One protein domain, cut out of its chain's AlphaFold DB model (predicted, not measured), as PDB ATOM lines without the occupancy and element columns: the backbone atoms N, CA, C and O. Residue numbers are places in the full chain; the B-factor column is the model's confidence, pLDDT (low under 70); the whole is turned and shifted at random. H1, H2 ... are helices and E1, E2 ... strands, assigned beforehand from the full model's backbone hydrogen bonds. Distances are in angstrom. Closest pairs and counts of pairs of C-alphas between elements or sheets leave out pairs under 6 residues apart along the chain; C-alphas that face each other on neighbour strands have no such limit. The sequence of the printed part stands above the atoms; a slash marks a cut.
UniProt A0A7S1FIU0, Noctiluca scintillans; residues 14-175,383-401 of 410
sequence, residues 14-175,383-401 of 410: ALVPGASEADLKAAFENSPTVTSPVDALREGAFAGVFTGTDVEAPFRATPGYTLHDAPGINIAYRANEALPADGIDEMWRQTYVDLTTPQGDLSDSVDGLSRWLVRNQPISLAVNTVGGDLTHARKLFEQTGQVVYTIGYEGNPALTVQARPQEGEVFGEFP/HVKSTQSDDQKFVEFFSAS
ATOM      1  N   ALA A  14     426.819 144.648 337.407       80.88
ATOM      2  CA  ALA A  14     426.673 145.555 338.537       80.88
ATOM      3  C   ALA A  14     425.454 145.174 339.389       80.88
ATOM      4  O   ALA A  14     424.321 145.210 338.916       80.88
ATOM      5  N   LEU A  15     425.674 144.865 340.668       82.06
ATOM      6  CA  LEU A  15     424.603 144.691 341.650       82.06
ATOM      7  C   LEU A  15     424.384 146.023 342.379       82.06
ATOM      8  O   LEU A  15     425.236 146.437 343.164       82.06
ATOM      9  N   VAL A  16     423.264 146.698 342.114       81.44
ATOM     10  CA  VAL A  16     422.952 148.029 342.660       81.44
ATOM     11  C   VAL A  16     421.527 148.044 343.236       81.44
ATOM     12  O   VAL A  16     420.574 148.404 342.544       81.44
ATOM     13  N   PRO A  17     421.338 147.626 344.498       79.50
ATOM     14  CA  PRO A  17     420.018 147.579 345.126       79.50
ATOM     15  C   PRO A  17     419.332 148.942 345.138       79.50
ATOM     16  O   PRO A  17     419.958 149.957 345.441       79.50
ATOM     17  N   GLY A  18     418.038 148.955 344.822       78.31
ATOM     18  CA  GLY A  18     417.219 150.169 344.853       78.31
ATOM     19  C   GLY A  18     417.524 151.214 343.770       78.31
ATOM     20  O   GLY A  18     416.881 152.261 343.778       78.31
ATOM     21  N   ALA A  19     418.451 150.957 342.837       83.25
ATOM     22  CA  ALA A  19     418.697 151.867 341.720       83.25
ATOM     23  C   ALA A  19     417.506 151.905 340.752       83.25
ATOM     24  O   ALA A  19     416.971 150.865 340.353       83.25
ATOM     25  N   SER A  20     417.114 153.113 340.355       83.69
ATOM     26  CA  SER A  20     416.112 153.341 339.317       83.69
ATOM     27  C   SER A  20     416.744 153.297 337.928       83.69
ATOM     28  O   SER A  20     417.941 153.522 337.778       83.69
ATOM     29  N   GLU A  21     415.942 153.091 336.881       79.06
ATOM     30  CA  GLU A  21     416.433 153.155 335.496       79.06
ATOM     31  C   GLU A  21     417.119 154.496 335.172       79.06
ATOM     32  O   GLU A  21     418.098 154.528 334.428       79.06
ATOM     33  N   ALA A  22     416.652 155.597 335.772       83.44
ATOM     34  CA  ALA A  22     417.269 156.910 335.613       83.44
ATOM     35  C   ALA A  22     418.694 156.951 336.188       83.44
ATOM     36  O   ALA A  22     419.589 157.494 335.543       83.44
ATOM     37  N   ASP A  23     418.926 156.321 337.345       81.50
ATOM     38  CA  ASP A  23     420.264 156.213 337.941       81.50
ATOM     39  C   ASP A  23     421.202 155.391 337.043       81.50
ATOM     40  O   ASP A  23     422.378 155.728 336.886       81.50
ATOM     41  N   LEU A  24     420.673 154.339 336.400       75.88
ATOM     42  CA  LEU A  24     421.442 153.514 335.462       75.88
ATOM     43  C   LEU A  24     421.839 154.313 334.217       75.88
ATOM     44  O   LEU A  24     422.984 154.228 333.784       75.88
ATOM     45  N   LYS A  25     420.923 155.112 333.656       76.75
ATOM     46  CA  LYS A  25     421.231 155.995 332.519       76.75
ATOM     47  C   LYS A  25     422.286 157.032 332.897       76.75
ATOM     48  O   LYS A  25     423.295 157.157 332.204       76.75
ATOM     49  N   ALA A  26     422.113 157.692 334.043       80.31
ATOM     50  CA  ALA A  26     423.051 158.689 334.552       80.31
ATOM     51  C   ALA A  26     424.476 158.132 334.738       80.31
ATOM     52  O   ALA A  26     425.458 158.848 334.536       80.31
ATOM     53  N   ALA A  27     424.616 156.838 335.057       76.19
ATOM     54  CA  ALA A  27     425.920 156.188 335.179       76.19
ATOM     55  C   ALA A  27     426.736 156.180 333.869       76.19
ATOM     56  O   ALA A  27     427.964 156.043 333.920       76.19
ATOM     57  N   PHE A  28     426.080 156.339 332.713       75.19
ATOM     58  CA  PHE A  28     426.697 156.273 331.386       75.19
ATOM     59  C   PHE A  28     426.831 157.626 330.675       75.19
ATOM     60  O   PHE A  28     427.656 157.722 329.765       75.19
ATOM     61  N   GLU A  29     426.113 158.668 331.106       74.38
ATOM     62  CA  GLU A  29     426.032 159.978 330.429       74.38
ATOM     63  C   GLU A  29     427.391 160.661 330.195       74.38
ATOM     64  O   GLU A  29     427.557 161.380 329.213       74.38
ATOM     65  N   ASN A  30     428.377 160.404 331.060       70.69
ATOM     66  CA  ASN A  30     429.715 161.003 330.989       70.69
ATOM     67  C   ASN A  30     430.808 159.995 330.605       70.69
ATOM     68  O   ASN A  30     431.979 160.185 330.940       70.69
ATOM     69  N   SER A  31     430.438 158.890 329.954       72.44
ATOM     70  CA  SER A  31     431.420 157.904 329.501       72.44
ATOM     71  C   SER A  31     432.313 158.533 328.426       72.44
ATOM     72  O   SER A  31     431.782 158.991 327.411       72.44
ATOM     73  N   PRO A  32     433.648 158.572 328.604       71.94
ATOM     74  CA  PRO A  32     434.537 159.067 327.560       71.94
ATOM     75  C   PRO A  32     434.364 158.215 326.300       71.94
ATOM     76  O   PRO A  32     434.178 157.003 326.397       71.94
ATOM     77  N   THR A  33     434.422 158.825 325.120       75.38
ATOM     78  CA  THR A  33     434.329 158.119 323.836       75.38
ATOM     79  C   THR A  33     435.605 158.304 323.028       75.38
ATOM     80  O   THR A  33     436.287 159.317 323.158       75.38
ATOM     81  N   VAL A  34     435.950 157.306 322.212       75.31
ATOM     82  CA  VAL A  34     437.113 157.345 321.312       75.31
ATOM     83  C   VAL A  34     436.722 156.807 319.942       75.31
ATOM     84  O   VAL A  34     435.887 155.912 319.823       75.31
ATOM     85  N   THR A  35     437.317 157.339 318.885       76.31
ATOM     86  CA  THR A  35     436.987 156.971 317.500       76.31
ATOM     87  C   THR A  35     437.654 155.674 317.065       76.31
ATOM     88  O   THR A  35     437.026 154.830 316.427       76.31
ATOM     89  N   SER A  36     438.917 155.473 317.450       71.19
ATOM     90  CA  SER A  36     439.710 154.322 317.018       71.19
ATOM     91  C   SER A  36     440.732 153.875 318.074       71.19
ATOM     92  O   SER A  36     441.102 154.653 318.957       71.19
ATOM     93  N   PRO A  37     441.256 152.634 317.983       69.75
ATOM     94  CA  PRO A  37     442.358 152.186 318.836       69.75
ATOM     95  C   PRO A  37     443.621 153.053 318.719       69.75
ATOM     96  O   PRO A  37     444.380 153.171 319.679       69.75
ATOM     97  N   VAL A  38     443.859 153.650 317.546       73.62
ATOM     98  CA  VAL A  38     445.017 154.521 317.299       73.62
ATOM     99  C   VAL A  38     444.872 155.832 318.063       73.62
ATOM    100  O   VAL A  38     445.842 156.298 318.659       73.62
ATOM    101  N   ASP A  39     443.670 156.402 318.083       75.06
ATOM    102  CA  ASP A  39     443.397 157.643 318.807       75.06
ATOM    103  C   ASP A  39     443.433 157.404 320.318       75.06
ATOM    104  O   ASP A  39     444.097 158.147 321.034       75.06
ATOM    105  N   ALA A  40     442.887 156.274 320.791       71.88
ATOM    106  CA  ALA A  40     443.006 155.863 322.191       71.88
ATOM    107  C   ALA A  40     444.474 155.777 322.660       71.88
ATOM    108  O   ALA A  40     444.806 156.236 323.751       71.88
ATOM    109  N   LEU A  41     445.366 155.236 321.817       67.62
ATOM    110  CA  LEU A  41     446.810 155.186 322.075       67.62
ATOM    111  C   LEU A  41     447.462 156.575 322.085       67.62
ATOM    112  O   LEU A  41     448.283 156.851 322.958       67.62
ATOM    113  N   ARG A  42     447.128 157.438 321.119       74.62
ATOM    114  CA  ARG A  42     447.697 158.793 321.009       74.62
ATOM    115  C   ARG A  42     447.273 159.700 322.156       74.62
ATOM    116  O   ARG A  42     448.075 160.505 322.619       74.62
ATOM    117  N   GLU A  43     446.025 159.581 322.583       74.00
ATOM    118  CA  GLU A  43     445.401 160.465 323.567       74.00
ATOM    119  C   GLU A  43     445.534 159.938 324.999       74.00
ATOM    120  O   GLU A  43     445.130 160.603 325.949       74.00
ATOM    121  N   GLY A  44     446.076 158.728 325.173       63.50
ATOM    122  CA  GLY A  44     446.059 158.044 326.463       63.50
ATOM    123  C   GLY A  44     444.639 157.725 326.950       63.50
ATOM    124  O   GLY A  44     444.433 157.463 328.134       63.50
ATOM    125  N   ALA A  45     443.651 157.741 326.050       65.00
ATOM    126  CA  ALA A  45     442.229 157.578 326.332       65.00
ATOM    127  C   ALA A  45     441.834 156.092 326.423       65.00
ATOM    128  O   ALA A  45     440.876 155.624 325.809       65.00
ATOM    129  N   PHE A  46     442.580 155.325 327.221       56.00
ATOM    130  CA  PHE A  46     442.413 153.873 327.369       56.00
ATOM    131  C   PHE A  46     441.113 153.457 328.083       56.00
ATOM    132  O   PHE A  46     440.809 152.267 328.159       56.00
ATOM    133  N   ALA A  47     440.346 154.423 328.599       55.50
ATOM    134  CA  ALA A  47     439.071 154.209 329.277       55.50
ATOM    135  C   ALA A  47     437.833 154.475 328.396       55.50
ATOM    136  O   ALA A  47     436.721 154.305 328.886       55.50
ATOM    137  N   GLY A  48     437.989 154.901 327.136       64.69
ATOM    138  CA  GLY A  48     436.856 155.355 326.324       64.69
ATOM    139  C   GLY A  48     436.091 154.273 325.554       64.69
ATOM    140  O   GLY A  48     436.629 153.218 325.215       64.69
ATOM    141  N   VAL A  49     434.819 154.554 325.263       73.19
ATOM    142  CA  VAL A  49     433.893 153.748 324.452       73.19
ATOM    143  C   VAL A  49     434.065 154.058 322.980       73.19
ATOM    144  O   VAL A  49     433.986 155.215 322.570       73.19
ATOM    145  N   PHE A  50     434.270 153.016 322.171       73.38
ATOM    146  CA  PHE A  50     434.351 153.192 320.729       73.38
ATOM    147  C   PHE A  50     433.047 153.755 320.173       73.38
ATOM    148  O   PHE A  50     431.982 153.169 320.371       73.38
ATOM    149  N   THR A  51     433.138 154.842 319.411       72.69
ATOM    150  CA  THR A  51     431.980 155.445 318.728       72.69
ATOM    151  C   THR A  51     431.454 154.578 317.582       72.69
ATOM    152  O   THR A  51     430.324 154.758 317.133       72.69
ATOM    153  N   GLY A  52     432.237 153.587 317.137       61.97
ATOM    154  CA  GLY A  52     431.836 152.585 316.142       61.97
ATOM    155  C   GLY A  52     431.752 153.113 314.710       61.97
ATOM    156  O   GLY A  52     431.249 152.406 313.843       61.97
ATOM    157  N   THR A  53     432.243 154.327 314.445       58.72
ATOM    158  CA  THR A  53     432.261 154.925 313.101       58.72
ATOM    159  C   THR A  53     433.310 154.299 312.180       58.72
ATOM    160  O   THR A  53     433.092 154.266 310.974       58.72
ATOM    161  N   ASP A  54     434.396 153.748 312.741       54.09
ATOM    162  CA  ASP A  54     435.563 153.251 311.989       54.09
ATOM    163  C   ASP A  54     435.933 151.782 312.285       54.09
ATOM    164  O   ASP A  54     436.941 151.277 311.790       54.09
ATOM    165  N   VAL A  55     435.142 151.069 313.098       53.84
ATOM    166  CA  VAL A  55     435.396 149.664 313.471       53.84
ATOM    167  C   VAL A  55     434.349 148.773 312.797       53.84
ATOM    168  O   VAL A  55     433.159 148.931 313.038       53.84
ATOM    169  N   GLU A  56     434.786 147.821 311.963       47.59
ATOM    170  CA  GLU A  56     433.957 146.989 311.058       47.59
ATOM    171  C   GLU A  56     432.827 146.159 311.710       47.59
ATOM    172  O   GLU A  56     432.036 145.528 311.005       47.59
ATOM    173  N   ALA A  57     432.703 146.139 313.037       51.22
ATOM    174  CA  ALA A  57     431.627 145.442 313.728       51.22
ATOM    175  C   ALA A  57     430.579 146.455 314.223       51.22
ATOM    176  O   ALA A  57     430.819 147.101 315.245       51.22
ATOM    177  N   PRO A  58     429.409 146.598 313.564       57.22
ATOM    178  CA  PRO A  58     428.339 147.422 314.109       57.22
ATOM    179  C   PRO A  58     427.974 146.895 315.497       57.22
ATOM    180  O   PRO A  58     427.824 145.685 315.684       57.22
ATOM    181  N   PHE A  59     427.834 147.796 316.464       68.75
ATOM    182  CA  PHE A  59     427.260 147.471 317.761       68.75
ATOM    183  C   PHE A  59     425.812 147.027 317.528       68.75
ATOM    184  O   PHE A  59     424.932 147.833 317.227       68.75
ATOM    185  N   ARG A  60     425.579 145.712 317.515       67.56
ATOM    186  CA  ARG A  60     424.266 145.148 317.182       67.56
ATOM    187  C   ARG A  60     423.391 145.216 318.413       67.56
ATOM    188  O   ARG A  60     423.853 144.838 319.472       67.56
ATOM    189  N   ALA A  61     422.139 145.629 318.277       69.69
ATOM    190  CA  ALA A  61     421.176 145.477 319.357       69.69
ATOM    191  C   ALA A  61     420.948 143.979 319.628       69.69
ATOM    192  O   ALA A  61     420.560 143.236 318.724       69.69
ATOM    193  N   THR A  62     421.188 143.546 320.863       80.12
ATOM    194  CA  THR A  62     420.880 142.181 321.309       80.12
ATOM    195  C   THR A  62     419.509 142.153 321.993       80.12
ATOM    196  O   THR A  62     419.195 143.074 322.752       80.12
ATOM    197  N   PRO A  63     418.678 141.112 321.773       82.75
ATOM    198  CA  PRO A  63     417.412 140.957 322.484       82.75
ATOM    199  C   PRO A  63     417.571 141.070 324.009       82.75
ATOM    200  O   PRO A  63     418.448 140.445 324.601       82.75
ATOM    201  N   GLY A  64     416.700 141.857 324.644       83.88
ATOM    202  CA  GLY A  64     416.701 142.071 326.096       83.88
ATOM    203  C   GLY A  64     417.646 143.168 326.594       83.88
ATOM    204  O   GLY A  64     417.611 143.475 327.780       83.88
ATOM    205  N   TYR A  65     418.444 143.777 325.715       85.62
ATOM    206  CA  TYR A  65     419.278 144.928 326.046       85.62
ATOM    207  C   TYR A  65     418.699 146.227 325.487       85.62
ATOM    208  O   TYR A  65     418.175 146.269 324.373       85.62
ATOM    209  N   THR A  66     418.848 147.298 326.261       86.69
ATOM    210  CA  THR A  66     418.519 148.672 325.877       86.69
ATOM    211  C   THR A  66     419.798 149.377 325.442       86.69
ATOM    212  O   THR A  66     420.803 149.341 326.154       86.69
ATOM    213  N   LEU A  67     419.783 149.987 324.256       84.38
ATOM    214  CA  LEU A  67     420.883 150.829 323.788       84.38
ATOM    215  C   LEU A  67     420.850 152.171 324.516       84.38
ATOM    216  O   LEU A  67     419.778 152.707 324.781       84.38
ATOM    217  N   HIS A  68     422.022 152.720 324.815       80.38
ATOM    218  CA  HIS A  68     422.117 154.055 325.384       80.38
ATOM    219  C   HIS A  68     421.600 155.116 324.394       80.38
ATOM    220  O   HIS A  68     421.926 155.082 323.209       80.38
ATOM    221  N   ASP A  69     420.815 156.076 324.893       78.25
ATOM    222  CA  ASP A  69     420.083 157.045 324.061       78.25
ATOM    223  C   ASP A  69     421.002 158.097 323.398       78.25
ATOM    224  O   ASP A  69     420.628 158.736 322.412       78.25
ATOM    225  N   ALA A  70     422.211 158.298 323.933       72.75
ATOM    226  CA  ALA A  70     423.148 159.291 323.410       72.75
ATOM    227  C   ALA A  70     423.767 158.860 322.059       72.75
ATOM    228  O   ALA A  70     424.359 157.779 321.970       72.75
ATOM    229  N   PRO A  71     423.711 159.716 321.018       68.12
ATOM    230  CA  PRO A  71     424.293 159.418 319.712       68.12
ATOM    231  C   PRO A  71     425.794 159.117 319.791       68.12
ATOM    232  O   PRO A  71     426.550 159.863 320.410       68.12
ATOM    233  N   GLY A  72     426.237 158.050 319.120       68.38
ATOM    234  CA  GLY A  72     427.655 157.680 319.049       68.38
ATOM    235  C   GLY A  72     428.207 156.989 320.301       68.38
ATOM    236  O   GLY A  72     429.413 156.773 320.374       68.38
ATOM    237  N   ILE A  73     427.358 156.623 321.269       72.75
ATOM    238  CA  ILE A  73     427.750 155.835 322.441       72.75
ATOM    239  C   ILE A  73     427.312 154.378 322.252       72.75
ATOM    240  O   ILE A  73     426.132 154.050 322.343       72.75
ATOM    241  N   ASN A  74     428.274 153.479 322.030       77.50
ATOM    242  CA  ASN A  74     428.022 152.041 321.882       77.50
ATOM    243  C   ASN A  74     428.005 151.331 323.241       77.50
ATOM    244  O   ASN A  74     428.901 150.546 323.559       77.50
ATOM    245  N   ILE A  75     426.993 151.645 324.052       79.88
ATOM    246  CA  ILE A  75     426.708 150.976 325.325       79.88
ATOM    247  C   ILE A  75     425.322 150.336 325.238       79.88
ATOM    248  O   ILE A  75     424.357 150.968 324.808       79.88
ATOM    249  N   ALA A  76     425.231 149.084 325.672       82.06
ATOM    250  CA  ALA A  76     423.992 148.350 325.856       82.06
ATOM    251  C   ALA A  76     423.888 147.936 327.321       82.06
ATOM    252  O   ALA A  76     424.861 147.456 327.904       82.06
ATOM    253  N   TYR A  77     422.711 148.087 327.911       83.62
ATOM    254  CA  TYR A  77     422.481 147.689 329.291       83.62
ATOM    255  C   TYR A  77     421.173 146.922 329.449       83.62
ATOM    256  O   TYR A  77     420.222 147.102 328.688       83.62
ATOM    257  N   ARG A  78     421.128 146.043 330.445       86.00
ATOM    258  CA  ARG A  78     419.924 145.319 330.850       86.00
ATOM    259  C   ARG A  78     419.797 145.405 332.361       86.00
ATOM    260  O   ARG A  78     420.752 145.095 333.061       86.00
ATOM    261  N   ALA A  79     418.631 145.810 332.849       85.94
ATOM    262  CA  ALA A  79     418.330 145.875 334.273       85.94
ATOM    263  C   ALA A  79     417.339 144.768 334.639       85.94
ATOM    264  O   ALA A  79     416.292 144.651 334.007       85.94
ATOM    265  N   ASN A  80     417.671 143.962 335.645       85.75
ATOM    266  CA  ASN A  80     416.837 142.868 336.136       85.75
ATOM    267  C   ASN A  80     416.764 142.898 337.669       85.75
ATOM    268  O   ASN A  80     417.674 143.377 338.335       85.75
ATOM    269  N   GLU A  81     415.726 142.305 338.255       85.00
ATOM    270  CA  GLU A  81     415.664 142.115 339.716       85.00
ATOM    271  C   GLU A  81     416.489 140.906 340.189       85.00
ATOM    272  O   GLU A  81     416.905 140.845 341.344       85.00
ATOM    273  N   ALA A  82     416.755 139.952 339.291       85.50
ATOM    274  CA  ALA A  82     417.522 138.741 339.566       85.50
ATOM    275  C   ALA A  82     418.921 138.791 338.936       85.50
ATOM    276  O   ALA A  82     419.157 139.514 337.962       85.50
ATOM    277  N   LEU A  83     419.843 137.995 339.487       86.12
ATOM    278  CA  LEU A  83     421.164 137.781 338.895       86.12
ATOM    279  C   LEU A  83     421.026 137.119 337.513       86.12
ATOM    280  O   LEU A  83     420.114 136.309 337.318       86.12
ATOM    281  N   PRO A  84     421.923 137.417 336.557       83.06
ATOM    282  CA  PRO A  84     421.904 136.774 335.253       83.06
ATOM    283  C   PRO A  84     422.024 135.249 335.370       83.06
ATOM    284  O   PRO A  84     422.719 134.734 336.250       83.06
ATOM    285  N   ALA A  85     421.370 134.531 334.458       83.00
ATOM    286  CA  ALA A  85     421.528 133.084 334.341       83.00
ATOM    287  C   ALA A  85     422.975 132.708 333.971       83.00
ATOM    288  O   ALA A  85     423.725 133.541 333.470       83.00
ATOM    289  N   ASP A  86     423.356 131.451 334.199       78.25
ATOM    290  CA  ASP A  86     424.664 130.939 333.779       78.25
ATOM    291  C   ASP A  86     424.785 130.899 332.240       78.25
ATOM    292  O   ASP A  86     423.781 130.834 331.526       78.25
ATOM    293  N   GLY A  87     426.021 130.901 331.723       73.06
ATOM    294  CA  GLY A  87     426.282 130.829 330.276       73.06
ATOM    295  C   GLY A  87     426.040 132.148 329.541       73.06
ATOM    296  O   GLY A  87     425.545 132.158 328.415       73.06
ATOM    297  N   ILE A  88     426.355 133.263 330.199       73.12
ATOM    298  CA  ILE A  88     426.176 134.614 329.665       73.12
ATOM    299  C   ILE A  88     427.085 134.795 328.451       73.12
ATOM    300  O   ILE A  88     428.282 134.518 328.515       73.12
ATOM    301  N   ASP A  89     426.520 135.293 327.354       71.06
ATOM    302  CA  ASP A  89     427.327 135.796 326.249       71.06
ATOM    303  C   ASP A  89     428.006 137.091 326.702       71.06
ATOM    304  O   ASP A  89     427.354 138.117 326.901       71.06
ATOM    305  N   GLU A  90     429.321 137.029 326.906       67.62
ATOM    306  CA  GLU A  90     430.115 138.161 327.386       67.62
ATOM    307  C   GLU A  90     430.227 139.302 326.365       67.62
ATOM    308  O   GLU A  90     430.808 140.341 326.685       67.62
ATOM    309  N   MET A  91     429.693 139.130 325.145       69.94
ATOM    310  CA  MET A  91     429.662 140.154 324.096       69.94
ATOM    311  C   MET A  91     431.049 140.764 323.881       69.94
ATOM    312  O   MET A  91     431.311 141.951 324.100       69.94
ATOM    313  N   TRP A  92     431.981 139.892 323.491       61.12
ATOM    314  CA  TRP A  92     433.411 140.170 323.456       61.12
ATOM    315  C   TRP A  92     433.707 141.464 322.687       61.12
ATOM    316  O   TRP A  92     433.287 141.639 321.546       61.12
ATOM    317  N   ARG A  93     434.481 142.363 323.314       60.53
ATOM    318  CA  ARG A  93     434.885 143.675 322.760       60.53
ATOM    319  C   ARG A  93     433.739 144.678 322.542       60.53
ATOM    320  O   ARG A  93     433.977 145.735 321.966       60.53
ATOM    321  N   GLN A  94     432.537 144.393 323.038       70.75
ATOM    322  CA  GLN A  94     431.380 145.292 323.015       70.75
ATOM    323  C   GLN A  94     431.001 145.694 324.445       70.75
ATOM    324  O   GLN A  94     431.191 144.908 325.368       70.75
ATOM    325  N   THR A  95     430.494 146.911 324.662       75.94
ATOM    326  CA  THR A  95     430.121 147.413 325.999       75.94
ATOM    327  C   THR A  95     428.693 147.019 326.367       75.94
ATOM    328  O   THR A  95     427.766 147.821 326.276       75.94
ATOM    329  N   TYR A  96     428.526 145.766 326.779       78.69
ATOM    330  CA  TYR A  96     427.300 145.258 327.389       78.69
ATOM    331  C   TYR A  96     427.427 145.254 328.903       78.69
ATOM    332  O   TYR A  96     428.485 144.879 329.408       78.69
ATOM    333  N   VAL A  97     426.377 145.681 329.603       80.31
ATOM    334  CA  VAL A  97     426.339 145.770 331.066       80.31
ATOM    335  C   VAL A  97     425.052 145.140 331.590       80.31
ATOM    336  O   VAL A  97     423.952 145.591 331.269       80.31
ATOM    337  N   ASP A  98     425.183 144.115 332.423       80.69
ATOM    338  CA  ASP A  98     424.071 143.566 333.193       80.69
ATOM    339  C   ASP A  98     423.984 144.263 334.548       80.69
ATOM    340  O   ASP A  98     424.966 144.327 335.285       80.69
ATOM    341  N   LEU A  99     422.802 144.756 334.900       84.12
ATOM    342  CA  LEU A  99     422.531 145.375 336.191       84.12
ATOM    343  C   LEU A  99     421.474 144.561 336.933       84.12
ATOM    344  O   LEU A  99     420.410 144.274 336.385       84.12
ATOM    345  N   THR A 100     421.765 144.201 338.180       86.44
ATOM    346  CA  THR A 100     420.795 143.588 339.088       86.44
ATOM    347  C   THR A 100     420.433 144.582 340.182       86.44
ATOM    348  O   THR A 100     421.306 145.074 340.895       86.44
ATOM    349  N   THR A 101     419.147 144.908 340.308       85.31
ATOM    350  CA  THR A 101     418.637 145.945 341.220       85.31
ATOM    351  C   THR A 101     417.610 145.349 342.192       85.31
ATOM    352  O   THR A 101     416.420 145.666 342.127       85.31
ATOM    353  N   PRO A 102     418.033 144.443 343.098       80.38
ATOM    354  CA  PRO A 102     417.099 143.743 343.967       80.38
ATOM    355  C   PRO A 102     416.397 144.734 344.902       80.38
ATOM    356  O   PRO A 102     416.983 145.730 345.341       80.38
ATOM    357  N   GLN A 103     415.135 144.445 345.209       75.44
ATOM    358  CA  GLN A 103     414.351 145.171 346.205       75.44
ATOM    359  C   GLN A 103     414.507 144.466 347.563       75.44
ATOM    360  O   GLN A 103     414.209 143.278 347.665       75.44
ATOM    361  N   GLY A 104     414.943 145.177 348.610       68.50
ATOM    362  CA  GLY A 104     415.001 144.644 349.983       68.50
ATOM    363  C   GLY A 104     416.409 144.395 350.541       68.50
ATOM    364  O   GLY A 104     417.354 145.096 350.184       68.50
ATOM    365  N   ASP A 105     416.516 143.449 351.485       66.69
ATOM    366  CA  ASP A 105     417.754 143.137 352.216       66.69
ATOM    367  C   ASP A 105     418.819 142.505 351.301       66.69
ATOM    368  O   ASP A 105     418.556 141.639 350.461       66.69
ATOM    369  N   LEU A 106     420.057 142.951 351.487       67.31
ATOM    370  CA  LEU A 106     421.226 142.492 350.760       67.31
ATOM    371  C   LEU A 106     421.751 141.142 351.251       67.31
ATOM    372  O   LEU A 106     422.494 140.509 350.506       67.31
ATOM    373  N   SER A 107     421.405 140.680 352.454       66.75
ATOM    374  CA  SER A 107     421.977 139.450 353.025       66.75
ATOM    375  C   SER A 107     421.795 138.226 352.119       66.75
ATOM    376  O   SER A 107     422.773 137.555 351.779       66.75
ATOM    377  N   ASP A 108     420.562 137.993 351.663       69.31
ATOM    378  CA  ASP A 108     420.207 136.884 350.767       69.31
ATOM    379  C   ASP A 108     420.797 137.105 349.368       69.31
ATOM    380  O   ASP A 108     421.209 136.162 348.682       69.31
ATOM    381  N   SER A 109     420.922 138.376 348.977       75.00
ATOM    382  CA  SER A 109     421.558 138.790 347.727       75.00
ATOM    383  C   SER A 109     423.065 138.504 347.730       75.00
ATOM    384  O   SER A 109     423.601 138.126 346.692       75.00
ATOM    385  N   VAL A 110     423.756 138.617 348.872       84.06
ATOM    386  CA  VAL A 110     425.198 138.344 348.991       84.06
ATOM    387  C   VAL A 110     425.493 136.851 348.866       84.06
ATOM    388  O   VAL A 110     426.400 136.490 348.126       84.06
ATOM    389  N   ASP A 111     424.724 135.967 349.511       86.06
ATOM    390  CA  ASP A 111     424.932 134.515 349.356       86.06
ATOM    391  C   ASP A 111     424.549 134.025 347.947       86.06
ATOM    392  O   ASP A 111     425.212 133.154 347.371       86.06
ATOM    393  N   GLY A 112     423.502 134.607 347.351       86.75
ATOM    394  CA  GLY A 112     423.175 134.412 345.937       86.75
ATOM    395  C   GLY A 112     424.313 134.856 345.012       86.75
ATOM    396  O   GLY A 112     424.731 134.090 344.138       86.75
ATOM    397  N   LEU A 113     424.863 136.049 345.253       87.94
ATOM    398  CA  LEU A 113     425.977 136.608 344.494       87.94
ATOM    399  C   LEU A 113     427.241 135.760 344.643       87.94
ATOM    400  O   LEU A 113     427.873 135.461 343.637       87.94
ATOM    401  N   SER A 114     427.588 135.299 345.847       90.19
ATOM    402  CA  SER A 114     428.742 134.421 346.073       90.19
ATOM    403  C   SER A 114     428.658 133.144 345.236       90.19
ATOM    404  O   SER A 114     429.610 132.795 344.538       90.19
ATOM    405  N   ARG A 115     427.498 132.467 345.220       88.69
ATOM    406  CA  ARG A 115     427.289 131.271 344.381       88.69
ATOM    407  C   ARG A 115     427.404 131.584 342.894       88.69
ATOM    408  O   ARG A 115     428.004 130.820 342.139       88.69
ATOM    409  N   TRP A 116     426.850 132.711 342.463       88.19
ATOM    410  CA  TRP A 116     426.955 133.152 341.076       88.19
ATOM    411  C   TRP A 116     428.405 133.471 340.677       88.19
ATOM    412  O   TRP A 116     428.866 133.002 339.636       88.19
ATOM    413  N   LEU A 117     429.150 134.175 341.533       87.56
ATOM    414  CA  LEU A 117     430.563 134.513 341.343       87.56
ATOM    415  C   LEU A 117     431.452 133.273 341.314       87.56
ATOM    416  O   LEU A 117     432.458 133.256 340.614       87.56
ATOM    417  N   VAL A 118     431.101 132.220 342.049       87.38
ATOM    418  CA  VAL A 118     431.836 130.955 342.002       87.38
ATOM    419  C   VAL A 118     431.577 130.176 340.714       87.38
ATOM    420  O   VAL A 118     432.498 129.542 340.196       87.38
ATOM    421  N   ARG A 119     430.358 130.235 340.172       85.38
ATOM    422  CA  ARG A 119     430.015 129.570 338.908       85.38
ATOM    423  C   ARG A 119     430.592 130.300 337.695       85.38
ATOM    424  O   ARG A 119     431.084 129.644 336.780       85.38
ATOM    425  N   ASN A 120     430.549 131.628 337.695       80.94
ATOM    426  CA  ASN A 120     430.931 132.444 336.538       80.94
ATOM    427  C   ASN A 120     432.364 133.000 336.628       80.94
ATOM    428  O   ASN A 120     432.930 133.349 335.604       80.94
ATOM    429  N   GLN A 121     432.955 133.058 337.829       79.12
ATOM    430  CA  GLN A 121     434.343 133.471 338.119       79.12
ATOM    431  C   GLN A 121     434.860 134.641 337.272       79.12
ATOM    432  O   GLN A 121     435.877 134.492 336.593       79.12
ATOM    433  N   PRO A 122     434.213 135.822 337.334       79.19
ATOM    434  CA  PRO A 122     434.806 137.010 336.739       79.19
ATOM    435  C   PRO A 122     436.189 137.257 337.354       79.19
ATOM    436  O   PRO A 122     436.432 136.933 338.514       79.19
ATOM    437  N   ILE A 123     437.109 137.845 336.595       75.62
ATOM    438  CA  ILE A 123     438.486 138.062 337.071       75.62
ATOM    439  C   ILE A 123     438.517 139.036 338.260       75.62
ATOM    440  O   ILE A 123     439.278 138.838 339.212       75.62
ATOM    441  N   SER A 124     437.683 140.078 338.202       79.31
ATOM    442  CA  SER A 124     437.644 141.164 339.176       79.31
ATOM    443  C   SER A 124     436.261 141.342 339.811       79.31
ATOM    444  O   SER A 124     435.232 141.030 339.210       79.31
ATOM    445  N   LEU A 125     436.246 141.862 341.039       84.69
ATOM    446  CA  LEU A 125     435.053 142.253 341.783       84.69
ATOM    447  C   LEU A 125     435.291 143.601 342.477       84.69
ATOM    448  O   LEU A 125     436.205 143.737 343.291       84.69
ATOM    449  N   ALA A 126     434.443 144.589 342.198       86.38
ATOM    450  CA  ALA A 126     434.390 145.838 342.954       86.38
ATOM    451  C   ALA A 126     433.244 145.817 343.965       86.38
ATOM    452  O   ALA A 126     432.119 145.457 343.626       86.38
ATOM    453  N   VAL A 127     433.521 146.249 345.194       88.38
ATOM    454  CA  VAL A 127     432.525 146.361 346.261       88.38
ATOM    455  C   VAL A 127     432.624 147.747 346.879       88.38
ATOM    456  O   VAL A 127     433.660 148.119 347.426       88.38
ATOM    457  N   ASN A 128     431.545 148.520 346.796       87.19
ATOM    458  CA  ASN A 128     431.458 149.839 347.416       87.19
ATOM    459  C   ASN A 128     430.819 149.723 348.799       87.19
ATOM    460  O   ASN A 128     429.759 149.120 348.951       87.19
ATOM    461  N   THR A 129     431.485 150.281 349.803       87.00
ATOM    462  CA  THR A 129     431.055 150.229 351.203       87.00
ATOM    463  C   THR A 129     430.156 151.414 351.537       87.00
ATOM    464  O   THR A 129     430.353 152.516 351.026       87.00
ATOM    465  N   VAL A 130     429.189 151.188 352.426       82.75
ATOM    466  CA  VAL A 130     428.327 152.229 353.009       82.75
ATOM    467  C   VAL A 130     428.753 152.423 354.459       82.75
ATOM    468  O   VAL A 130     428.943 151.442 355.182       82.75
ATOM    469  N   GLY A 131     428.996 153.665 354.878       85.44
ATOM    470  CA  GLY A 131     429.524 153.976 356.214       85.44
ATOM    471  C   GLY A 131     430.879 153.320 356.538       85.44
ATOM    472  O   GLY A 131     431.250 153.200 357.706       85.44
ATOM    473  N   GLY A 132     431.613 152.848 355.522       87.06
ATOM    474  CA  GLY A 132     432.872 152.119 355.687       87.06
ATOM    475  C   GLY A 132     432.729 150.721 356.304       87.06
ATOM    476  O   GLY A 132     433.689 150.233 356.914       87.06
ATOM    477  N   ASP A 133     431.556 150.085 356.208       91.62
ATOM    478  CA  ASP A 133     431.366 148.687 356.608       91.62
ATOM    479  C   ASP A 133     431.987 147.721 355.584       91.62
ATOM    480  O   ASP A 133     431.616 147.692 354.411       91.62
ATOM    481  N   LEU A 134     432.933 146.906 356.052       94.12
ATOM    482  CA  LEU A 134     433.690 145.945 355.248       94.12
ATOM    483  C   LEU A 134     433.084 144.533 355.270       94.12
ATOM    484  O   LEU A 134     433.613 143.633 354.617       94.12
ATOM    485  N   THR A 135     431.996 144.310 356.013       92.56
ATOM    486  CA  THR A 135     431.460 142.970 356.296       92.56
ATOM    487  C   THR A 135     431.063 142.221 355.026       92.56
ATOM    488  O   THR A 135     431.528 141.103 354.798       92.56
ATOM    489  N   HIS A 136     430.272 142.845 354.147       90.00
ATOM    490  CA  HIS A 136     429.877 142.224 352.877       90.00
ATOM    491  C   HIS A 136     431.066 142.009 351.939       90.00
ATOM    492  O   HIS A 136     431.173 140.955 351.317       90.00
ATOM    493  N   ALA A 137     431.992 142.969 351.882       92.69
ATOM    494  CA  ALA A 137     433.198 142.857 351.070       92.69
ATOM    495  C   ALA A 137     434.065 141.661 351.495       92.69
ATOM    496  O   ALA A 137     434.510 140.882 350.651       92.69
ATOM    497  N   ARG A 138     434.263 141.474 352.805       94.81
ATOM    498  CA  ARG A 138     435.013 140.331 353.333       94.81
ATOM    499  C   ARG A 138     434.266 139.016 353.163       94.81
ATOM    500  O   ARG A 138     434.900 138.029 352.807       94.81
ATOM    501  N   LYS A 139     432.943 138.995 353.359       94.06
ATOM    502  CA  LYS A 139     432.120 137.802 353.110       94.06
ATOM    503  C   LYS A 139     432.256 137.340 351.657       94.06
ATOM    504  O   LYS A 139     432.529 136.165 351.425       94.06
ATOM    505  N   LEU A 140     432.156 138.265 350.699       93.19
ATOM    506  CA  LEU A 140     432.375 137.975 349.281       93.19
ATOM    507  C   LEU A 140     433.795 137.457 349.043       93.19
ATOM    508  O   LEU A 140     433.939 136.383 348.475       93.19
ATOM    509  N   PHE A 141     434.833 138.140 349.537       94.19
ATOM    510  CA  PHE A 141     436.228 137.678 349.443       94.19
ATOM    511  C   PHE A 141     436.427 136.248 349.976       94.19
ATOM    512  O   PHE A 141     437.086 135.423 349.347       94.19
ATOM    513  N   GLU A 142     435.824 135.921 351.115       95.06
ATOM    514  CA  GLU A 142     435.932 134.607 351.745       95.06
ATOM    515  C   GLU A 142     435.201 133.512 350.951       95.06
ATOM    516  O   GLU A 142     435.766 132.440 350.713       95.06
ATOM    517  N   GLN A 143     433.977 133.785 350.494       93.75
ATOM    518  CA  GLN A 143     433.084 132.822 349.834       93.75
ATOM    519  C   GLN A 143     433.310 132.670 348.323       93.75
ATOM    520  O   GLN A 143     432.549 131.974 347.651       93.75
ATOM    521  N   THR A 144     434.324 133.318 347.758       91.75
ATOM    522  CA  THR A 144     434.568 133.319 346.310       91.75
ATOM    523  C   THR A 144     436.054 133.136 345.998       91.75
ATOM    524  O   THR A 144     436.840 132.848 346.894       91.75
ATOM    525  N   GLY A 145     436.460 133.164 344.728       87.06
ATOM    526  CA  GLY A 145     437.839 132.869 344.320       87.06
ATOM    527  C   GLY A 145     438.318 133.760 343.183       87.06
ATOM    528  O   GLY A 145     438.987 133.261 342.280       87.06
ATOM    529  N   GLN A 146     437.910 135.031 343.195       85.94
ATOM    530  CA  GLN A 146     438.335 136.018 342.205       85.94
ATOM    531  C   GLN A 146     439.810 136.373 342.393       85.94
ATOM    532  O   GLN A 146     440.383 136.226 343.474       85.94
ATOM    533  N   VAL A 147     440.425 136.858 341.320       83.56
ATOM    534  CA  VAL A 147     441.831 137.271 341.333       83.56
ATOM    535  C   VAL A 147     441.966 138.662 341.943       83.56
ATOM    536  O   VAL A 147     442.902 138.920 342.699       83.56
ATOM    537  N   VAL A 148     441.020 139.552 341.639       83.94
ATOM    538  CA  VAL A 148     441.084 140.965 342.024       83.94
ATOM    539  C   VAL A 148     439.835 141.386 342.774       83.94
ATOM    540  O   VAL A 148     438.731 141.318 342.244       83.94
ATOM    541  N   TYR A 149     440.021 141.923 343.974       88.56
ATOM    542  CA  TYR A 149     438.968 142.586 344.735       88.56
ATOM    543  C   TYR A 149     439.323 144.061 344.922       88.56
ATOM    544  O   TYR A 149     440.443 144.386 345.310       88.56
ATOM    545  N   THR A 150     438.379 144.967 344.673       88.38
ATOM    546  CA  THR A 150     438.567 146.410 344.895       88.38
ATOM    547  C   THR A 150     437.472 146.957 345.796       88.38
ATOM    548  O   THR A 150     436.290 146.850 345.480       88.38
ATOM    549  N   ILE A 151     437.866 147.557 346.914       91.75
ATOM    550  CA  ILE A 151     436.978 148.084 347.941       91.75
ATOM    551  C   ILE A 151     436.911 149.605 347.830       91.75
ATOM    552  O   ILE A 151     437.915 150.317 347.941       91.75
ATOM    553  N   GLY A 152     435.705 150.090 347.575       89.94
ATOM    554  CA  GLY A 152     435.377 151.498 347.449       89.94
ATOM    555  C   GLY A 152     434.738 152.066 348.703       89.94
ATOM    556  O   GLY A 152     434.115 151.342 349.483       89.94
ATOM    557  N   TYR A 153     434.844 153.377 348.854       89.06
ATOM    558  CA  TYR A 153     434.226 154.123 349.944       89.06
ATOM    559  C   TYR A 153     433.375 155.265 349.404       89.06
ATOM    560  O   TYR A 153     433.526 155.697 348.261       89.06
ATOM    561  N   GLU A 154     432.494 155.793 350.247       86.88
ATOM    562  CA  GLU A 154     431.782 157.036 349.961       86.88
ATOM    563  C   GLU A 154     432.781 158.152 349.603       86.88
ATOM    564  O   GLU A 154     433.786 158.356 350.283       86.88
ATOM    565  N   GLY A 155     432.540 158.839 348.484       83.00
ATOM    566  CA  GLY A 155     433.437 159.868 347.941       83.00
ATOM    567  C   GLY A 155     434.657 159.341 347.171       83.00
ATOM    568  O   GLY A 155     435.221 160.088 346.377       83.00
ATOM    569  N   ASN A 156     435.027 158.068 347.335       82.88
ATOM    570  CA  ASN A 156     436.084 157.408 346.564       82.88
ATOM    571  C   ASN A 156     435.668 155.970 346.190       82.88
ATOM    572  O   ASN A 156     436.176 154.998 346.760       82.88
ATOM    573  N   PRO A 157     434.668 155.811 345.305       81.81
ATOM    574  CA  PRO A 157     434.129 154.502 344.978       81.81
ATOM    575  C   PRO A 157     435.122 153.667 344.163       81.81
ATOM    576  O   PRO A 157     435.888 154.171 343.345       81.81
ATOM    577  N   ALA A 158     435.050 152.351 344.330       79.50
ATOM    578  CA  ALA A 158     435.641 151.389 343.423       79.50
ATOM    579  C   ALA A 158     434.811 151.392 342.137       79.50
ATOM    580  O   ALA A 158     433.635 151.014 342.128       79.50
ATOM    581  N   LEU A 159     435.431 151.849 341.055       69.12
ATOM    582  CA  LEU A 159     434.806 151.990 339.746       69.12
ATOM    583  C   LEU A 159     435.399 150.958 338.794       69.12
ATOM    584  O   LEU A 159     436.326 151.264 338.058       69.12
ATOM    585  N   THR A 160     434.897 149.725 338.808       61.84
ATOM    586  CA  THR A 160     435.284 148.770 337.766       61.84
ATOM    587  C   THR A 160     434.185 147.763 337.458       61.84
ATOM    588  O   THR A 160     433.536 147.221 338.347       61.84
ATOM    589  N   VAL A 161     434.011 147.529 336.160       52.94
ATOM    590  CA  VAL A 161     433.371 146.349 335.561       52.94
ATOM    591  C   VAL A 161     434.348 145.725 334.544       52.94
ATOM    592  O   VAL A 161     433.957 145.240 333.488       52.94
ATOM    593  N   GLN A 162     435.653 145.853 334.806       51.78
ATOM    594  CA  GLN A 162     436.736 145.649 333.843       51.78
ATOM    595  C   GLN A 162     437.401 144.267 333.987       51.78
ATOM    596  O   GLN A 162     437.664 143.790 335.091       51.78
ATOM    597  N   ALA A 163     437.766 143.676 332.841       42.97
ATOM    598  CA  ALA A 163     438.603 142.472 332.708       42.97
ATOM    599  C   ALA A 163     440.084 142.690 333.050       42.97
ATOM    600  O   ALA A 163     440.818 141.762 333.378       42.97
ATOM    601  N   ARG A 164     440.547 143.929 332.873       47.00
ATOM    602  CA  ARG A 164     441.913 144.352 333.146       47.00
ATOM    603  C   ARG A 164     441.989 145.116 334.456       47.00
ATOM    604  O   ARG A 164     440.993 145.684 334.894       47.00
ATOM    605  N   PRO A 165     443.173 145.216 335.030       46.66
ATOM    606  CA  PRO A 165     443.358 145.743 336.357       46.66
ATOM    607  C   PRO A 165     443.677 147.223 336.267       46.66
ATOM    608  O   PRO A 165     444.176 147.705 335.250       46.66
ATOM    609  N   GLN A 166     443.374 147.959 337.325       45.47
ATOM    610  CA  GLN A 166     443.428 149.420 337.298       45.47
ATOM    611  C   GLN A 166     444.869 149.986 337.231       45.47
ATOM    612  O   GLN A 166     445.043 151.198 337.275       45.47
ATOM    613  N   GLU A 167     445.915 149.144 337.213       51.22
ATOM    614  CA  GLU A 167     447.250 149.507 337.732       51.22
ATOM    615  C   GLU A 167     448.392 148.628 337.154       51.22
ATOM    616  O   GLU A 167     449.237 148.123 337.886       51.22
ATOM    617  N   GLY A 168     448.413 148.375 335.837       41.12
ATOM    618  CA  GLY A 168     449.559 147.734 335.154       41.12
ATOM    619  C   GLY A 168     449.658 146.204 335.246       41.12
ATOM    620  O   GLY A 168     450.518 145.601 334.603       41.12
ATOM    621  N   GLU A 169     448.762 145.554 335.981       51.41
ATOM    622  CA  GLU A 169     448.630 144.096 335.958       51.41
ATOM    623  C   GLU A 169     448.006 143.693 334.604       51.41
ATOM    624  O   GLU A 169     447.186 144.407 334.024       51.41
ATOM    625  N   VAL A 170     448.447 142.593 334.012       49.91
ATOM    626  CA  VAL A 170     447.892 142.100 332.748       49.91
ATOM    627  C   VAL A 170     447.473 140.669 333.033       49.91
ATOM    628  O   VAL A 170     448.290 139.835 333.390       49.91
ATOM    629  N   PHE A 171     446.186 140.365 332.952       56.22
ATOM    630  CA  PHE A 171     445.751 138.975 333.043       56.22
ATOM    631  C   PHE A 171     445.719 138.400 331.633       56.22
ATOM    632  O   PHE A 171     445.261 139.062 330.697       56.22
ATOM    633  N   GLY A 172     446.302 137.213 331.473       56.12
ATOM    634  CA  GLY A 172     446.174 136.433 330.253       56.12
ATOM    635  C   GLY A 172     444.847 135.679 330.265       56.12
ATOM    636  O   GLY A 172     443.790 136.243 330.537       56.12
ATOM    637  N   GLU A 173     444.907 134.382 329.997       60.31
ATOM    638  CA  GLU A 173     443.758 133.483 330.057       60.31
ATOM    639  C   GLU A 173     443.525 133.035 331.508       60.31
ATOM    640  O   GLU A 173     444.327 132.295 332.083       60.31
ATOM    641  N   PHE A 174     442.429 133.502 332.112       67.44
ATOM    642  CA  PHE A 174     441.992 133.102 333.452       67.44
ATOM    643  C   PHE A 174     440.522 132.645 333.400       67.44
ATOM    644  O   PHE A 174     439.637 133.342 333.897       67.44
ATOM    645  N   PRO A 175     440.223 131.525 332.715       66.50
ATOM    646  CA  PRO A 175     438.863 131.000 332.634       66.50
ATOM    647  C   PRO A 175     438.369 130.525 334.006       66.50
ATOM    648  O   PRO A 175     439.149 130.332 334.944       66.50
ATOM    649  N   HIS A 383     444.555 139.416 345.041       86.69
ATOM    650  CA  HIS A 383     444.727 140.555 345.910       86.69
ATOM    651  C   HIS A 383     443.401 141.256 346.169       86.69
ATOM    652  O   HIS A 383     442.459 141.198 345.379       86.69
ATOM    653  N   VAL A 384     443.357 141.956 347.291       91.12
ATOM    654  CA  VAL A 384     442.283 142.861 347.662       91.12
ATOM    655  C   VAL A 384     442.887 144.245 347.855       91.12
ATOM    656  O   VAL A 384     443.940 144.395 348.477       91.12
ATOM    657  N   LYS A 385     442.239 145.259 347.288       90.69
ATOM    658  CA  LYS A 385     442.709 146.644 347.278       90.69
ATOM    659  C   LYS A 385     441.683 147.552 347.925       90.69
ATOM    660  O   LYS A 385     440.498 147.426 347.644       90.69
ATOM    661  N   SER A 386     442.144 148.508 348.712       91.62
ATOM    662  CA  SER A 386     441.365 149.665 349.141       91.62
ATOM    663  C   SER A 386     441.657 150.836 348.209       91.62
ATOM    664  O   SER A 386     442.806 151.099 347.862       91.62
ATOM    665  N   THR A 387     440.615 151.560 347.810       88.50
ATOM    666  CA  THR A 387     440.743 152.849 347.107       88.50
ATOM    667  C   THR A 387     441.403 153.932 347.970       88.50
ATOM    668  O   THR A 387     441.834 154.950 347.435       88.50
ATOM    669  N   GLN A 388     441.511 153.728 349.288       89.62
ATOM    670  CA  GLN A 388     442.214 154.620 350.206       89.62
ATOM    671  C   GLN A 388     443.689 154.210 350.377       89.62
ATOM    672  O   GLN A 388     444.036 153.027 350.485       89.62
ATOM    673  N   SER A 389     444.573 155.205 350.448       89.00
ATOM    674  CA  SER A 389     445.972 155.031 350.853       89.00
ATOM    675  C   SER A 389     446.087 154.838 352.371       89.00
ATOM    676  O   SER A 389     445.389 155.511 353.126       89.00
ATOM    677  N   ASP A 390     446.993 153.961 352.805       90.31
ATOM    678  CA  ASP A 390     447.299 153.656 354.215       90.31
ATOM    679  C   ASP A 390     446.111 153.239 355.103       90.31
ATOM    680  O   ASP A 390     446.104 153.458 356.317       90.31
ATOM    681  N   ASP A 391     445.140 152.548 354.518       94.12
ATOM    682  CA  ASP A 391     443.909 152.080 355.152       94.12
ATOM    683  C   ASP A 391     444.173 150.949 356.170       94.12
ATOM    684  O   ASP A 391     444.142 149.758 355.849       94.12
ATOM    685  N   GLN A 392     444.476 151.316 357.422       95.75
ATOM    686  CA  GLN A 392     444.795 150.340 358.475       95.75
ATOM    687  C   GLN A 392     443.595 149.476 358.865       95.75
ATOM    688  O   GLN A 392     443.769 148.285 359.113       95.75
ATOM    689  N   LYS A 393     442.378 150.038 358.861       95.62
ATOM    690  CA  LYS A 393     441.155 149.282 359.168       95.62
ATOM    691  C   LYS A 393     440.975 148.149 358.162       95.62
ATOM    692  O   LYS A 393     440.711 147.014 358.551       95.62
ATOM    693  N   PHE A 394     441.144 148.451 356.877       96.62
ATOM    694  CA  PHE A 394     441.135 147.456 355.814       96.62
ATOM    695  C   PHE A 394     442.219 146.393 356.004       96.62
ATOM    696  O   PHE A 394     441.909 145.204 355.938       96.62
ATOM    697  N   VAL A 395     443.464 146.805 356.279       97.06
ATOM    698  CA  VAL A 395     444.589 145.878 356.477       97.06
ATOM    699  C   VAL A 395     444.298 144.912 357.618       97.06
ATOM    700  O   VAL A 395     444.302 143.702 357.410       97.06
ATOM    701  N   GLU A 396     443.978 145.424 358.804       97.12
ATOM    702  CA  GLU A 396     443.683 144.602 359.979       97.12
ATOM    703  C   GLU A 396     442.513 143.646 359.715       97.12
ATOM    704  O   GLU A 396     442.586 142.451 360.022       97.12
ATOM    705  N   PHE A 397     441.446 144.147 359.086       97.56
ATOM    706  CA  PHE A 397     440.239 143.370 358.851       97.56
ATOM    707  C   PHE A 397     440.432 142.260 357.812       97.56
ATOM    708  O   PHE A 397     439.970 141.140 358.035       97.56
ATOM    709  N   PHE A 398     441.109 142.524 356.693       97.50
ATOM    710  CA  PHE A 398     441.305 141.527 355.637       97.50
ATOM    711  C   PHE A 398     442.490 140.598 355.904       97.50
ATOM    712  O   PHE A 398     442.384 139.408 355.604       97.50
ATOM    713  N   SER A 399     443.587 141.061 356.513       96.81
ATOM    714  CA  SER A 399     444.717 140.191 356.881       96.81
ATOM    715  C   SER A 399     444.316 139.118 357.901       96.81
ATOM    716  O   SER A 399     444.841 138.003 357.872       96.81
ATOM    717  N   ALA A 400     443.331 139.407 358.759       96.62
ATOM    718  CA  ALA A 400     442.776 138.447 359.712       96.62
ATOM    719  C   ALA A 400     441.911 137.347 359.066       96.62
ATOM    720  O   ALA A 400     441.534 136.394 359.751       96.62
ATOM    721  N   SER A 401     441.580 137.448 357.774       96.56
ATOM    722  CA  SER A 401     440.736 136.462 357.103       96.56
ATOM    723  C   SER A 401     441.377 135.076 357.051       96.56
ATOM    724  O   SER A 401     442.547 134.916 356.696       96.56
TER     725      SER A 401
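What this domain is: This is residues 14 to 175 and 383 to 401 of the 410 residues of a protein of Noctiluca scintillans (UniProt A0A7S1FIU0). With little regular structure, the domain has at one end a parallel sheet, E3 E4 E5, with H4 packed over one face and H3 beside H4; the ribbon E1 E2 and loops reaching to H2 make the other. The 181 printed residues, class mixed, have 71 in five helices and five strands, ordered H1 H2 E1 E2 H3 E3 H4 E4 E5 H5. It is compact, radius of gyration of the C-alphas 17.2 A, spanning 50 by 36 by 32 A.

Where its parts are: H1 (21 to 26) begins at (416.433, 153.155, 335.496). H2 is 37 to 43, E1 75 to 80, E2 95 to 100, H3 106 to 120 (19.9 A), E3 124 to 128, H4 135 to 143, E4 148 to 152, E5 383 to 386. H5 (392 to 399) ends at (444.717, 140.191, 356.881).

How they stand to each other: E1 and E2 are parallel, N 76 to O 95 2.9 A. H3 touches H4 with residues 110 to 114 alone; C-alphas 114 and 143 are closest, 6.0 A. N 125 to O 148 is 2.8 A across E3 and E4, N 149 to O 383 2.9 A across E4 and E5. E3, H4, E4 form a right-handed strand-helix-strand unit, a helix between parallel neighbours. H5 only grazes this sheet. Each helix has every O i to N i+4 pair within hydrogen-bond range.

The domain as a whole: Residues 176 to 382 are cut out, a 17.4 A gap. H2 to E1 and E1 to E2 are long links. Residues 159 to 175, among others, are under 70 pLDDT.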